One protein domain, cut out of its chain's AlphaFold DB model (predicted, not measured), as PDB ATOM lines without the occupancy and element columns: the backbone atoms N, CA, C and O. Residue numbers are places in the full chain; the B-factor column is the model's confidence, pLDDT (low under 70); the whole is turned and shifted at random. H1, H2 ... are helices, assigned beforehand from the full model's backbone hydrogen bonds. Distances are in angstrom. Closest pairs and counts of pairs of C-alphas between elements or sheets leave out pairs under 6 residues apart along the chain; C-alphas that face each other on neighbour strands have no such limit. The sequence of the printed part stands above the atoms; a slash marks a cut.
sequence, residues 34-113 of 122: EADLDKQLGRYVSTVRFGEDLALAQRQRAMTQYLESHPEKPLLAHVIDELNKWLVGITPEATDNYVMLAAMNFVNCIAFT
ATOM      1  N   GLU A  34     173.294 188.999 131.436       95.44
ATOM      2  CA  GLU A  34     172.690 188.268 130.309       95.44
ATOM      3  C   GLU A  34     171.174 188.092 130.483       95.44
ATOM      4  O   GLU A  34     170.417 188.266 129.533       95.44
ATOM      5  N   ALA A  35     170.707 187.863 131.714       96.38
ATOM      6  CA  ALA A  35     169.279 187.764 132.005       96.38
ATOM      7  C   ALA A  35     168.528 189.085 131.739       96.38
ATOM      8  O   ALA A  35     167.363 189.068 131.333       96.38
ATOM      9  N   ASP A  36     169.181 190.234 131.948       95.12
ATOM     10  CA  ASP A  36     168.607 191.536 131.601       95.12
ATOM     11  C   ASP A  36     168.509 191.708 130.086       95.12
ATOM     12  O   ASP A  36     167.472 192.166 129.600       95.12
ATOM     13  N   LEU A  37     169.549 191.301 129.352       95.19
ATOM     14  CA  LEU A  37     169.561 191.315 127.890       95.19
ATOM     15  C   LEU A  37     168.435 190.438 127.327       95.19
ATOM     16  O   LEU A  37     167.632 190.904 126.522       95.19
ATOM     17  N   ASP A  38     168.289 189.199 127.795       96.12
ATOM     18  CA  ASP A  38     167.220 188.302 127.335       96.12
ATOM     19  C   ASP A  38     165.827 188.889 127.600       96.12
ATOM     20  O   ASP A  38     164.938 188.882 126.739       96.12
ATOM     21  N   LYS A  39     165.638 189.464 128.792       94.75
ATOM     22  CA  LYS A  39     164.377 190.095 129.186       94.75
ATOM     23  C   LYS A  39     164.042 191.305 128.313       94.75
ATOM     24  O   LYS A  39     162.887 191.451 127.899       94.75
ATOM     25  N   GLN A  40     165.003 192.192 128.062       94.38
ATOM     26  CA  GLN A  40     164.763 193.395 127.263       94.38
ATOM     27  C   GLN A  40     164.626 193.081 125.774       94.38
ATOM     28  O   GLN A  40     163.765 193.664 125.111       94.38
ATOM     29  N   LEU A  41     165.372 192.102 125.261       94.38
ATOM     30  CA  LEU A  41     165.194 191.591 123.907       94.38
ATOM     31  C   LEU A  41     163.781 191.031 123.705       94.38
ATOM     32  O   LEU A  41     163.110 191.388 122.737       94.38
ATOM     33  N   GLY A  42     163.289 190.218 124.648       93.81
ATOM     34  CA  GLY A  42     161.929 189.678 124.606       93.81
ATOM     35  C   GLY A  42     160.856 190.771 124.575       93.81
ATOM     36  O   GLY A  42     159.922 190.706 123.772       93.81
ATOM     37  N   ARG A  43     161.010 191.819 125.396       91.62
ATOM     38  CA  ARG A  43     160.116 192.992 125.397       91.62
ATOM     39  C   ARG A  43     160.134 193.741 124.069       91.62
ATOM     40  O   ARG A  43     159.070 194.065 123.538       91.62
ATOM     41  N   TYR A  44     161.322 193.993 123.527       92.25
ATOM     42  CA  TYR A  44     161.482 194.711 122.269       92.25
ATOM     43  C   TYR A  44     160.887 193.939 121.090       92.25
ATOM     44  O   TYR A  44     160.026 194.467 120.391       92.25
ATOM     45  N   VAL A  45     161.253 192.665 120.920       91.75
ATOM     46  CA  VAL A  45     160.727 191.810 119.842       91.75
ATOM     47  C   VAL A  45     159.205 191.702 119.917       91.75
ATOM     48  O   VAL A  45     158.534 191.813 118.893       91.75
ATOM     49  N   SER A  46     158.649 191.538 121.120       89.94
ATOM     50  CA  SER A  46     157.193 191.501 121.309       89.94
ATOM     51  C   SER A  46     156.530 192.810 120.872       89.94
ATOM     52  O   SER A  46     155.472 192.782 120.252       89.94
ATOM     53  N   THR A  47     157.169 193.950 121.148       87.75
ATOM     54  CA  THR A  47     156.671 195.282 120.771       87.75
ATOM     55  C   THR A  47     156.732 195.498 119.259       87.75
ATOM     56  O   THR A  47     155.759 195.964 118.670       87.75
ATOM     57  N   VAL A  48     157.849 195.130 118.624       85.56
ATOM     58  CA  VAL A  48     158.028 195.239 117.167       85.56
ATOM     59  C   VAL A  48     156.999 194.375 116.442       85.56
ATOM     60  O   VAL A  48     156.255 194.902 115.619       85.56
ATOM     61  N   ARG A  49     156.871 193.095 116.817       86.81
ATOM     62  CA  ARG A  49     155.896 192.164 116.221       86.81
ATOM     63  C   ARG A  49     154.460 192.626 116.411       86.81
ATOM     64  O   ARG A  49     153.675 192.589 115.474       86.81
ATOM     65  N   PHE A  50     154.116 193.114 117.604       84.81
ATOM     66  CA  PHE A  50     152.792 193.685 117.845       84.81
ATOM     67  C   PHE A  50     152.503 194.874 116.916       84.81
ATOM     68  O   PHE A  50     151.357 195.090 116.543       84.81
ATOM     69  N   GLY A  51     153.528 195.636 116.526       81.50
ATOM     70  CA  GLY A  51     153.411 196.778 115.626       81.50
ATOM     71  C   GLY A  51     153.304 196.448 114.135       81.50
ATOM     72  O   GLY A  51     152.852 197.315 113.380       81.50
ATOM     73  N   GLU A  52     153.712 195.260 113.684       83.25
ATOM     74  CA  GLU A  52     153.767 194.899 112.255       83.25
ATOM     75  C   GLU A  52     152.376 194.936 111.606       83.25
ATOM     76  O   GLU A  52     152.203 195.593 110.578       83.25
ATOM     77  N   ASP A  53     151.367 194.383 112.283       83.38
ATOM     78  CA  ASP A  53     149.988 194.281 111.777       83.38
ATOM     79  C   ASP A  53     149.107 195.506 112.093       83.38
ATOM     80  O   ASP A  53     147.923 195.559 111.750       83.38
ATOM     81  N   LEU A  54     149.660 196.516 112.769       86.88
ATOM     82  CA  LEU A  54     148.914 197.703 113.178       86.88
ATOM     83  C   LEU A  54     148.911 198.791 112.105       86.88
ATOM     84  O   LEU A  54     149.934 199.122 111.505       86.88
ATOM     85  N   ALA A  55     147.759 199.450 111.952       88.25
ATOM     86  CA  ALA A  55     147.681 200.705 111.216       88.25
ATOM     87  C   ALA A  55     148.550 201.796 111.879       88.25
ATOM     88  O   ALA A  55     148.845 201.759 113.078       88.25
ATOM     89  N   LEU A  56     148.976 202.782 111.083       84.81
ATOM     90  CA  LEU A  56     150.015 203.752 111.458       84.81
ATOM     91  C   LEU A  56     149.744 204.456 112.800       84.81
ATOM     92  O   LEU A  56     150.640 204.559 113.638       84.81
ATOM     93  N   ALA A  57     148.503 204.887 113.039       86.44
ATOM     94  CA  ALA A  57     148.113 205.576 114.271       86.44
ATOM     95  C   ALA A  57     148.147 204.666 115.516       86.44
ATOM     96  O   ALA A  57     148.325 205.136 116.641       86.44
ATOM     97  N   GLN A  58     147.939 203.361 115.346       86.88
ATOM     98  CA  GLN A  58     148.039 202.363 116.408       86.88
ATOM     99  C   GLN A  58     149.507 202.019 116.676       86.88
ATOM    100  O   GLN A  58     149.903 201.953 117.836       86.88
ATOM    101  N   ARG A  59     150.328 201.904 115.625       84.25
ATOM    102  CA  ARG A  59     151.780 201.703 115.746       84.25
ATOM    103  C   ARG A  59     152.457 202.860 116.480       84.25
ATOM    104  O   ARG A  59     153.254 202.623 117.383       84.25
ATOM    105  N   GLN A  60     152.095 204.103 116.158       85.06
ATOM    106  CA  GLN A  60     152.591 205.287 116.871       85.06
ATOM    107  C   GLN A  60     152.228 205.245 118.359       85.06
ATOM    108  O   GLN A  60     153.096 205.446 119.202       85.06
ATOM    109  N   ARG A  61     150.977 204.902 118.695       87.12
ATOM    110  CA  ARG A  61     150.550 204.743 120.095       87.12
ATOM    111  C   ARG A  61     151.311 203.636 120.822       87.12
ATOM    112  O   ARG A  61     151.715 203.849 121.962       87.12
ATOM    113  N   ALA A  62     151.527 202.490 120.178       87.00
ATOM    114  CA  ALA A  62     152.311 201.395 120.745       87.00
ATOM    115  C   ALA A  62     153.761 201.831 121.022       87.00
ATOM    116  O   ALA A  62     154.283 201.570 122.103       87.00
ATOM    117  N   MET A  63     154.380 202.577 120.099       85.38
ATOM    118  CA  MET A  63     155.722 203.129 120.294       85.38
ATOM    119  C   MET A  63     155.765 204.160 121.431       85.38
ATOM    120  O   MET A  63     156.677 204.131 122.253       85.38
ATOM    121  N   THR A  64     154.764 205.038 121.544       88.38
ATOM    122  CA  THR A  64     154.671 205.967 122.681       88.38
ATOM    123  C   THR A  64     154.568 205.213 124.005       88.38
ATOM    124  O   THR A  64     155.290 205.532 124.939       88.38
ATOM    125  N   GLN A  65     153.724 204.183 124.093       89.56
ATOM    126  CA  GLN A  65     153.607 203.366 125.308       89.56
ATOM    127  C   GLN A  65     154.917 202.646 125.647       89.56
ATOM    128  O   GLN A  65     155.305 202.576 126.813       89.56
ATOM    129  N   TYR A  66     155.613 202.149 124.629       90.25
ATOM    130  CA  TYR A  66     156.925 201.540 124.778       90.25
ATOM    131  C   TYR A  66     157.951 202.524 125.360       90.25
ATOM    132  O   TYR A  66     158.594 202.208 126.364       90.25
ATOM    133  N   LEU A  67     158.048 203.736 124.803       90.62
ATOM    134  CA  LEU A  67     158.904 204.806 125.331       90.62
ATOM    135  C   LEU A  67     158.548 205.148 126.781       90.62
ATOM    136  O   LEU A  67     159.421 205.196 127.642       90.62
ATOM    137  N   GLU A  68     157.257 205.316 127.068       91.44
ATOM    138  CA  GLU A  68     156.756 205.678 128.395       91.44
ATOM    139  C   GLU A  68     157.040 204.616 129.467       91.44
ATOM    140  O   GLU A  68     157.100 204.946 130.652       91.44
ATOM    141  N   SER A  69     157.246 203.357 129.065       90.25
ATOM    142  CA  SER A  69     157.584 202.258 129.977       90.25
ATOM    143  C   SER A  69     159.031 202.284 130.487       90.25
ATOM    144  O   SER A  69     159.349 201.566 131.439       90.25
ATOM    145  N   HIS A  70     159.896 203.108 129.887       91.31
ATOM    146  CA  HIS A  70     161.295 203.241 130.281       91.31
ATOM    147  C   HIS A  70     161.487 204.448 131.214       91.31
ATOM    148  O   HIS A  70     160.929 205.517 130.959       91.31
ATOM    149  N   PRO A  71     162.279 204.316 132.292       92.06
ATOM    150  CA  PRO A  71     162.701 205.452 133.100       92.06
ATOM    151  C   PRO A  71     163.455 206.516 132.283       92.06
ATOM    152  O   PRO A  71     163.029 207.669 132.254       92.06
ATOM    153  N   GLU A  72     164.520 206.137 131.571       91.81
ATOM    154  CA  GLU A  72     165.375 207.040 130.779       91.81
ATOM    155  C   GLU A  72     164.824 207.254 129.360       91.81
ATOM    156  O   GLU A  72     165.421 206.887 128.344       91.81
ATOM    157  N   LYS A  73     163.638 207.867 129.289       92.81
ATOM    158  CA  LYS A  73     162.933 208.164 128.028       92.81
ATOM    159  C   LYS A  73     163.749 209.002 127.039       92.81
ATOM    160  O   LYS A  73     163.704 208.674 125.854       92.81
ATOM    161  N   PRO A  74     164.478 210.061 127.459       90.50
ATOM    162  CA  PRO A  74     165.222 210.894 126.516       90.50
ATOM    163  C   PRO A  74     166.309 210.114 125.773       90.50
ATOM    164  O   PRO A  74     166.425 210.256 124.558       90.50
ATOM    165  N   LEU A  75     167.050 209.247 126.477       91.81
ATOM    166  CA  LEU A  75     168.074 208.396 125.869       91.81
ATOM    167  C   LEU A  75     167.453 207.444 124.842       91.81
ATOM    168  O   LEU A  75     167.908 207.377 123.703       91.81
ATOM    169  N   LEU A  76     166.386 206.742 125.230       93.81
ATOM    170  CA  LEU A  76     165.723 205.787 124.348       93.81
ATOM    171  C   LEU A  76     165.133 206.461 123.101       93.81
ATOM    172  O   LEU A  76     165.291 205.952 121.993       93.81
ATOM    173  N   ALA A  77     164.475 207.611 123.271       93.00
ATOM    174  CA  ALA A  77     163.910 208.372 122.162       93.00
ATOM    175  C   ALA A  77     164.997 208.843 121.187       93.00
ATOM    176  O   ALA A  77     164.816 208.727 119.978       93.00
ATOM    177  N   HIS A  78     166.133 209.317 121.708       93.00
ATOM    178  CA  HIS A  78     167.268 209.729 120.888       93.00
ATOM    179  C   HIS A  78     167.843 208.562 120.077       93.00
ATOM    180  O   HIS A  78     168.002 208.684 118.868       93.00
ATOM    181  N   VAL A  79     168.081 207.407 120.705       93.62
ATOM    182  CA  VAL A  79     168.586 206.219 119.999       93.62
ATOM    183  C   VAL A  79     167.626 205.760 118.901       93.62
ATOM    184  O   VAL A  79     168.066 205.435 117.802       93.62
ATOM    185  N   ILE A  80     166.320 205.722 119.182       92.25
ATOM    186  CA  ILE A  80     165.320 205.325 118.182       92.25
ATOM    187  C   ILE A  80     165.327 206.297 116.997       92.25
ATOM    188  O   ILE A  80     165.212 205.857 115.854       92.25
ATOM    189  N   ASP A  81     165.478 207.598 117.246       92.75
ATOM    190  CA  ASP A  81     165.591 208.604 116.188       92.75
ATOM    191  C   ASP A  81     166.851 208.394 115.329       92.75
ATOM    192  O   ASP A  81     166.754 208.359 114.104       92.75
ATOM    193  N   GLU A  82     168.011 208.152 115.945       93.50
ATOM    194  CA  GLU A  82     169.261 207.860 115.226       93.50
ATOM    195  C   GLU A  82     169.178 206.569 114.396       93.50
ATOM    196  O   GLU A  82     169.561 206.551 113.226       93.50
ATOM    197  N   LEU A  83     168.590 205.502 114.948       92.31
ATOM    198  CA  LEU A  83     168.360 204.256 114.210       92.31
ATOM    199  C   LEU A  83     167.395 204.451 113.033       92.31
ATOM    200  O   LEU A  83     167.628 203.910 111.954       92.31
ATOM    201  N   ASN A  84     166.339 205.251 113.201       91.25
ATOM    202  CA  ASN A  84     165.417 205.564 112.109       91.25
ATOM    203  C   ASN A  84     166.100 206.381 111.002       91.25
ATOM    204  O   ASN A  84     165.889 206.093 109.824       91.25
ATOM    205  N   LYS A  85     166.936 207.368 111.354       92.62
ATOM    206  CA  LYS A  85     167.739 208.127 110.376       92.62
ATOM    207  C   LYS A  85     168.670 207.207 109.597       92.62
ATOM    208  O   LYS A  85     168.739 207.307 108.374       92.62
ATOM    209  N   TRP A  86     169.340 206.293 110.295       92.62
ATOM    210  CA  TRP A  86     170.203 205.298 109.673       92.62
ATOM    211  C   TRP A  86     169.427 204.394 108.704       92.62
ATOM    212  O   TRP A  86     169.839 204.263 107.555       92.62
ATOM    213  N   LEU A  87     168.265 203.862 109.106       90.69
ATOM    214  CA  LEU A  87     167.417 203.022 108.244       90.69
ATOM    215  C   LEU A  87     166.962 203.735 106.962       90.69
ATOM    216  O   LEU A  87     166.882 203.108 105.910       90.69
ATOM    217  N   VAL A  88     166.678 205.040 107.028       91.94
ATOM    218  CA  VAL A  88     166.321 205.846 105.843       91.94
ATOM    219  C   VAL A  88     167.526 206.066 104.918       91.94
ATOM    220  O   VAL A  88     167.352 206.242 103.713       91.94
ATOM    221  N   GLY A  89     168.744 206.063 105.466       88.75
ATOM    222  CA  GLY A  89     169.984 206.331 104.738       88.75
ATOM    223  C   GLY A  89     170.634 205.119 104.064       88.75
ATOM    224  O   GLY A  89     171.583 205.303 103.301       88.75
ATOM    225  N   ILE A  90     170.160 203.898 104.324       89.00
ATOM    226  CA  ILE A  90     170.750 202.661 103.790       89.00
ATOM    227  C   ILE A  90     169.848 201.975 102.762       89.00
ATOM    228  O   ILE A  90     168.636 202.174 102.718       89.00
ATOM    229  N   THR A  91     170.445 201.112 101.937       89.88
ATOM    230  CA  THR A  91     169.667 200.135 101.163       89.88
ATOM    231  C   THR A  91     169.237 199.001 102.098       89.88
ATOM    232  O   THR A  91     170.119 198.412 102.721       89.88
ATOM    233  N   PRO A  92     167.933 198.678 102.202       88.62
ATOM    234  CA  PRO A  92     167.462 197.657 103.130       88.62
ATOM    235  C   PRO A  92     168.035 196.271 102.834       88.62
ATOM    236  O   PRO A  92     167.950 195.765 101.712       88.62
ATOM    237  N   GLU A  93     168.541 195.619 103.870       90.12
ATOM    238  CA  GLU A  93     169.053 194.259 103.851       90.12
ATOM    239  C   GLU A  93     168.504 193.458 105.037       90.12
ATOM    240  O   GLU A  93     168.299 193.970 106.136       90.12
ATOM    241  N   ALA A  94     168.361 192.141 104.867       85.94
ATOM    242  CA  ALA A  94     167.884 191.261 105.941       85.94
ATOM    243  C   ALA A  94     168.744 191.333 107.220       85.94
ATOM    244  O   ALA A  94     168.260 191.050 108.315       85.94
ATOM    245  N   THR A  95     170.021 191.713 107.091       88.31
ATOM    246  CA  THR A  95     170.947 191.810 108.222       88.31
ATOM    247  C   THR A  95     170.742 193.058 109.084       88.31
ATOM    248  O   THR A  95     171.205 193.069 110.223       88.31
ATOM    249  N   ASP A  96     170.001 194.064 108.607       90.38
ATOM    250  CA  ASP A  96     169.739 195.305 109.353       90.38
ATOM    251  C   ASP A  96     168.917 195.040 110.614       90.38
ATOM    252  O   ASP A  96     169.148 195.640 111.661       90.38
ATOM    253  N   ASN A  97     168.031 194.043 110.560       88.50
ATOM    254  CA  ASN A  97     167.269 193.601 111.721       88.50
ATOM    255  C   ASN A  97     168.178 193.110 112.854       88.50
ATOM    256  O   ASN A  97     167.881 193.355 114.019       88.50
ATOM    257  N   TYR A  98     169.305 192.456 112.553       89.25
ATOM    258  CA  TYR A  98     170.245 192.027 113.595       89.25
ATOM    259  C   TYR A  98     170.970 193.212 114.233       89.25
ATOM    260  O   TYR A  98     171.210 193.194 115.439       89.25
ATOM    261  N   VAL A  99     171.267 194.251 113.449       91.25
ATOM    262  CA  VAL A  99     171.849 195.505 113.947       91.25
ATOM    263  C   VAL A  99     170.865 196.194 114.892       91.25
ATOM    264  O   VAL A  99     171.222 196.511 116.025       91.25
ATOM    265  N   MET A 100     169.605 196.329 114.465       91.62
ATOM    266  CA  MET A 100     168.515 196.877 115.276       91.62
ATOM    267  C   MET A 100     168.343 196.108 116.589       91.62
ATOM    268  O   MET A 100     168.303 196.716 117.657       91.62
ATOM    269  N   LEU A 101     168.277 194.774 116.528       91.94
ATOM    270  CA  LEU A 101     168.117 193.927 117.711       91.94
ATOM    271  C   LEU A 101     169.295 194.076 118.677       91.94
ATOM    272  O   LEU A 101     169.073 194.225 119.875       91.94
ATOM    273  N   ALA A 102     170.531 194.062 118.175       91.12
ATOM    274  CA  ALA A 102     171.723 194.187 119.010       91.12
ATOM    275  C   ALA A 102     171.806 195.562 119.692       91.12
ATOM    276  O   ALA A 102     172.010 195.630 120.907       91.12
ATOM    277  N   ALA A 103     171.600 196.644 118.934       93.62
ATOM    278  CA  ALA A 103     171.639 198.006 119.457       93.62
ATOM    279  C   ALA A 103     170.531 198.239 120.494       93.62
ATOM    280  O   ALA A 103     170.803 198.663 121.619       93.62
ATOM    281  N   MET A 104     169.286 197.891 120.150       94.81
ATOM    282  CA  MET A 104     168.143 198.105 121.035       94.81
ATOM    283  C   MET A 104     168.209 197.251 122.294       94.81
ATOM    284  O   MET A 104     167.768 197.713 123.340       94.81
ATOM    285  N   ASN A 105     168.782 196.045 122.246       94.25
ATOM    286  CA  ASN A 105     168.915 195.208 123.436       94.25
ATOM    287  C   ASN A 105     169.729 195.913 124.537       94.25
ATOM    288  O   ASN A 105     169.234 196.127 125.645       94.25
ATOM    289  N   PHE A 106     170.937 196.376 124.201       92.44
ATOM    290  CA  PHE A 106     171.780 197.107 125.149       92.44
ATOM    291  C   PHE A 106     171.163 198.437 125.570       92.44
ATOM    292  O   PHE A 106     171.133 198.754 126.760       92.44
ATOM    293  N   VAL A 107     170.636 199.203 124.615       95.12
ATOM    294  CA  VAL A 107     170.032 200.508 124.905       95.12
ATOM    295  C   VAL A 107     168.836 200.354 125.831       95.12
ATOM    296  O   VAL A 107     168.703 201.139 126.760       95.12
ATOM    297  N   ASN A 108     168.002 199.331 125.649       94.88
ATOM    298  CA  ASN A 108     166.877 199.077 126.540       94.88
ATOM    299  C   ASN A 108     167.339 198.761 127.956       94.88
ATOM    300  O   ASN A 108     166.757 199.283 128.900       94.88
ATOM    301  N   CYS A 109     168.387 197.951 128.131       94.44
ATOM    302  CA  CYS A 109     168.955 197.692 129.456       94.44
ATOM    303  C   CYS A 109     169.416 198.987 130.134       94.44
ATOM    304  O   CYS A 109     169.064 199.234 131.286       94.44
ATOM    305  N   ILE A 110     170.139 199.837 129.403       94.19
ATOM    306  CA  ILE A 110     170.615 201.130 129.902       94.19
ATOM    307  C   ILE A 110     169.418 202.035 130.218       94.19
ATOM    308  O   ILE A 110     169.299 202.542 131.331       94.19
ATOM    309  N   ALA A 111     168.471 202.162 129.293       94.06
ATOM    310  CA  ALA A 111     167.294 203.007 129.440       94.06
ATOM    311  C   ALA A 111     166.324 202.525 130.537       94.06
ATOM    312  O   ALA A 111     165.496 203.299 131.021       94.06
ATOM    313  N   PHE A 112     166.423 201.257 130.959       92.88
ATOM    314  CA  PHE A 112     165.662 200.703 132.081       92.88
ATOM    315  C   PHE A 112     166.262 201.029 133.459       92.88
ATOM    316  O   PHE A 112     165.716 200.612 134.484       92.88
ATOM    317  N   THR A 113     167.367 201.780 133.502       87.94
ATOM    318  CA  THR A 113     168.018 202.203 134.747       87.94
ATOM    319  C   THR A 113     167.077 203.066 135.588       87.94
ATOM    320  O   THR A 113     166.537 204.050 135.082       87.94
TER     321      THR A 113
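What this domain is: This is residues 34 to 113 of the 122 residues of an uncharacterized protein of Janthinobacterium sp. PC23-8 (UniProt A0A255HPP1). Two helical hairpins, H1 with H2 and H3 with H4, are set crosswise: H1 crosses H4 at a steep angle, and H2 meets H3 only at a corner by their link. The four helices stand round a loose ring in chain order, and the link residues 90 to 95 stick out at one end. The printed part has 80 residues, all helix in class with no named strand, compact with a radius of gyration of the C-alphas of 12.5 A, and spans 33 by 27 by 21 A.

How they stand to each other: Start with H1, residues 34 to 52, whose residues 47 to 52 alone touch H2, residues 56 to 68. Look at Gly 51 and Arg 59, their closest C-alphas, 5.2 A apart; this hairpin has a shallow tilt of 21 degrees, opposite ways. H2, with Leu 67 alone, only just touches residues 73 to 77 of H3, residues 73 to 89, and only at the corner, with 3 pairs of C-alphas within 8 A; the closest, Leu 67 and Lys 73, are 5.9 A apart. H3 and H4, residues 96 to 111, touch as a hairpin at a shallow tilt of 13 degrees, opposite ways, closest at the C-alphas of Leu 76 and Ala 111, 6.0 A. H4 also touches H1 at a steep tilt of 58 degrees, opposite ways, closest at the C-alphas of Leu 41 and Asn 105, 5.2 A. The helix packing is only just mostly aligned, with 2 of 3 pairs at a shallow tilt. H1 and H3 are apart, as are H2 and H4. Every O i to N i+4 pair is within hydrogen-bond range in H1, H2 and H3, and 11 of 12 in H4.

Where its parts are: Find C-alpha 34 at (172.690, 188.268, 130.309); from there H1 runs 27.0 A to C-alpha 52. H2 is 18.3 A long and H3 24.4 A. H4 runs 21.7 A to C-alpha 111 at (167.294, 203.007, 129.440).

The domain as a whole: The C-alphas of Glu 34 and Ala 57 are the two farthest apart, 34.1 A. The printed part has no cut; the links H1 to H2 and H2 to H3 are tight, and H3 to H4 is short. Residues 88 to 95 stand free. No printed residue is under 70 in pLDDT.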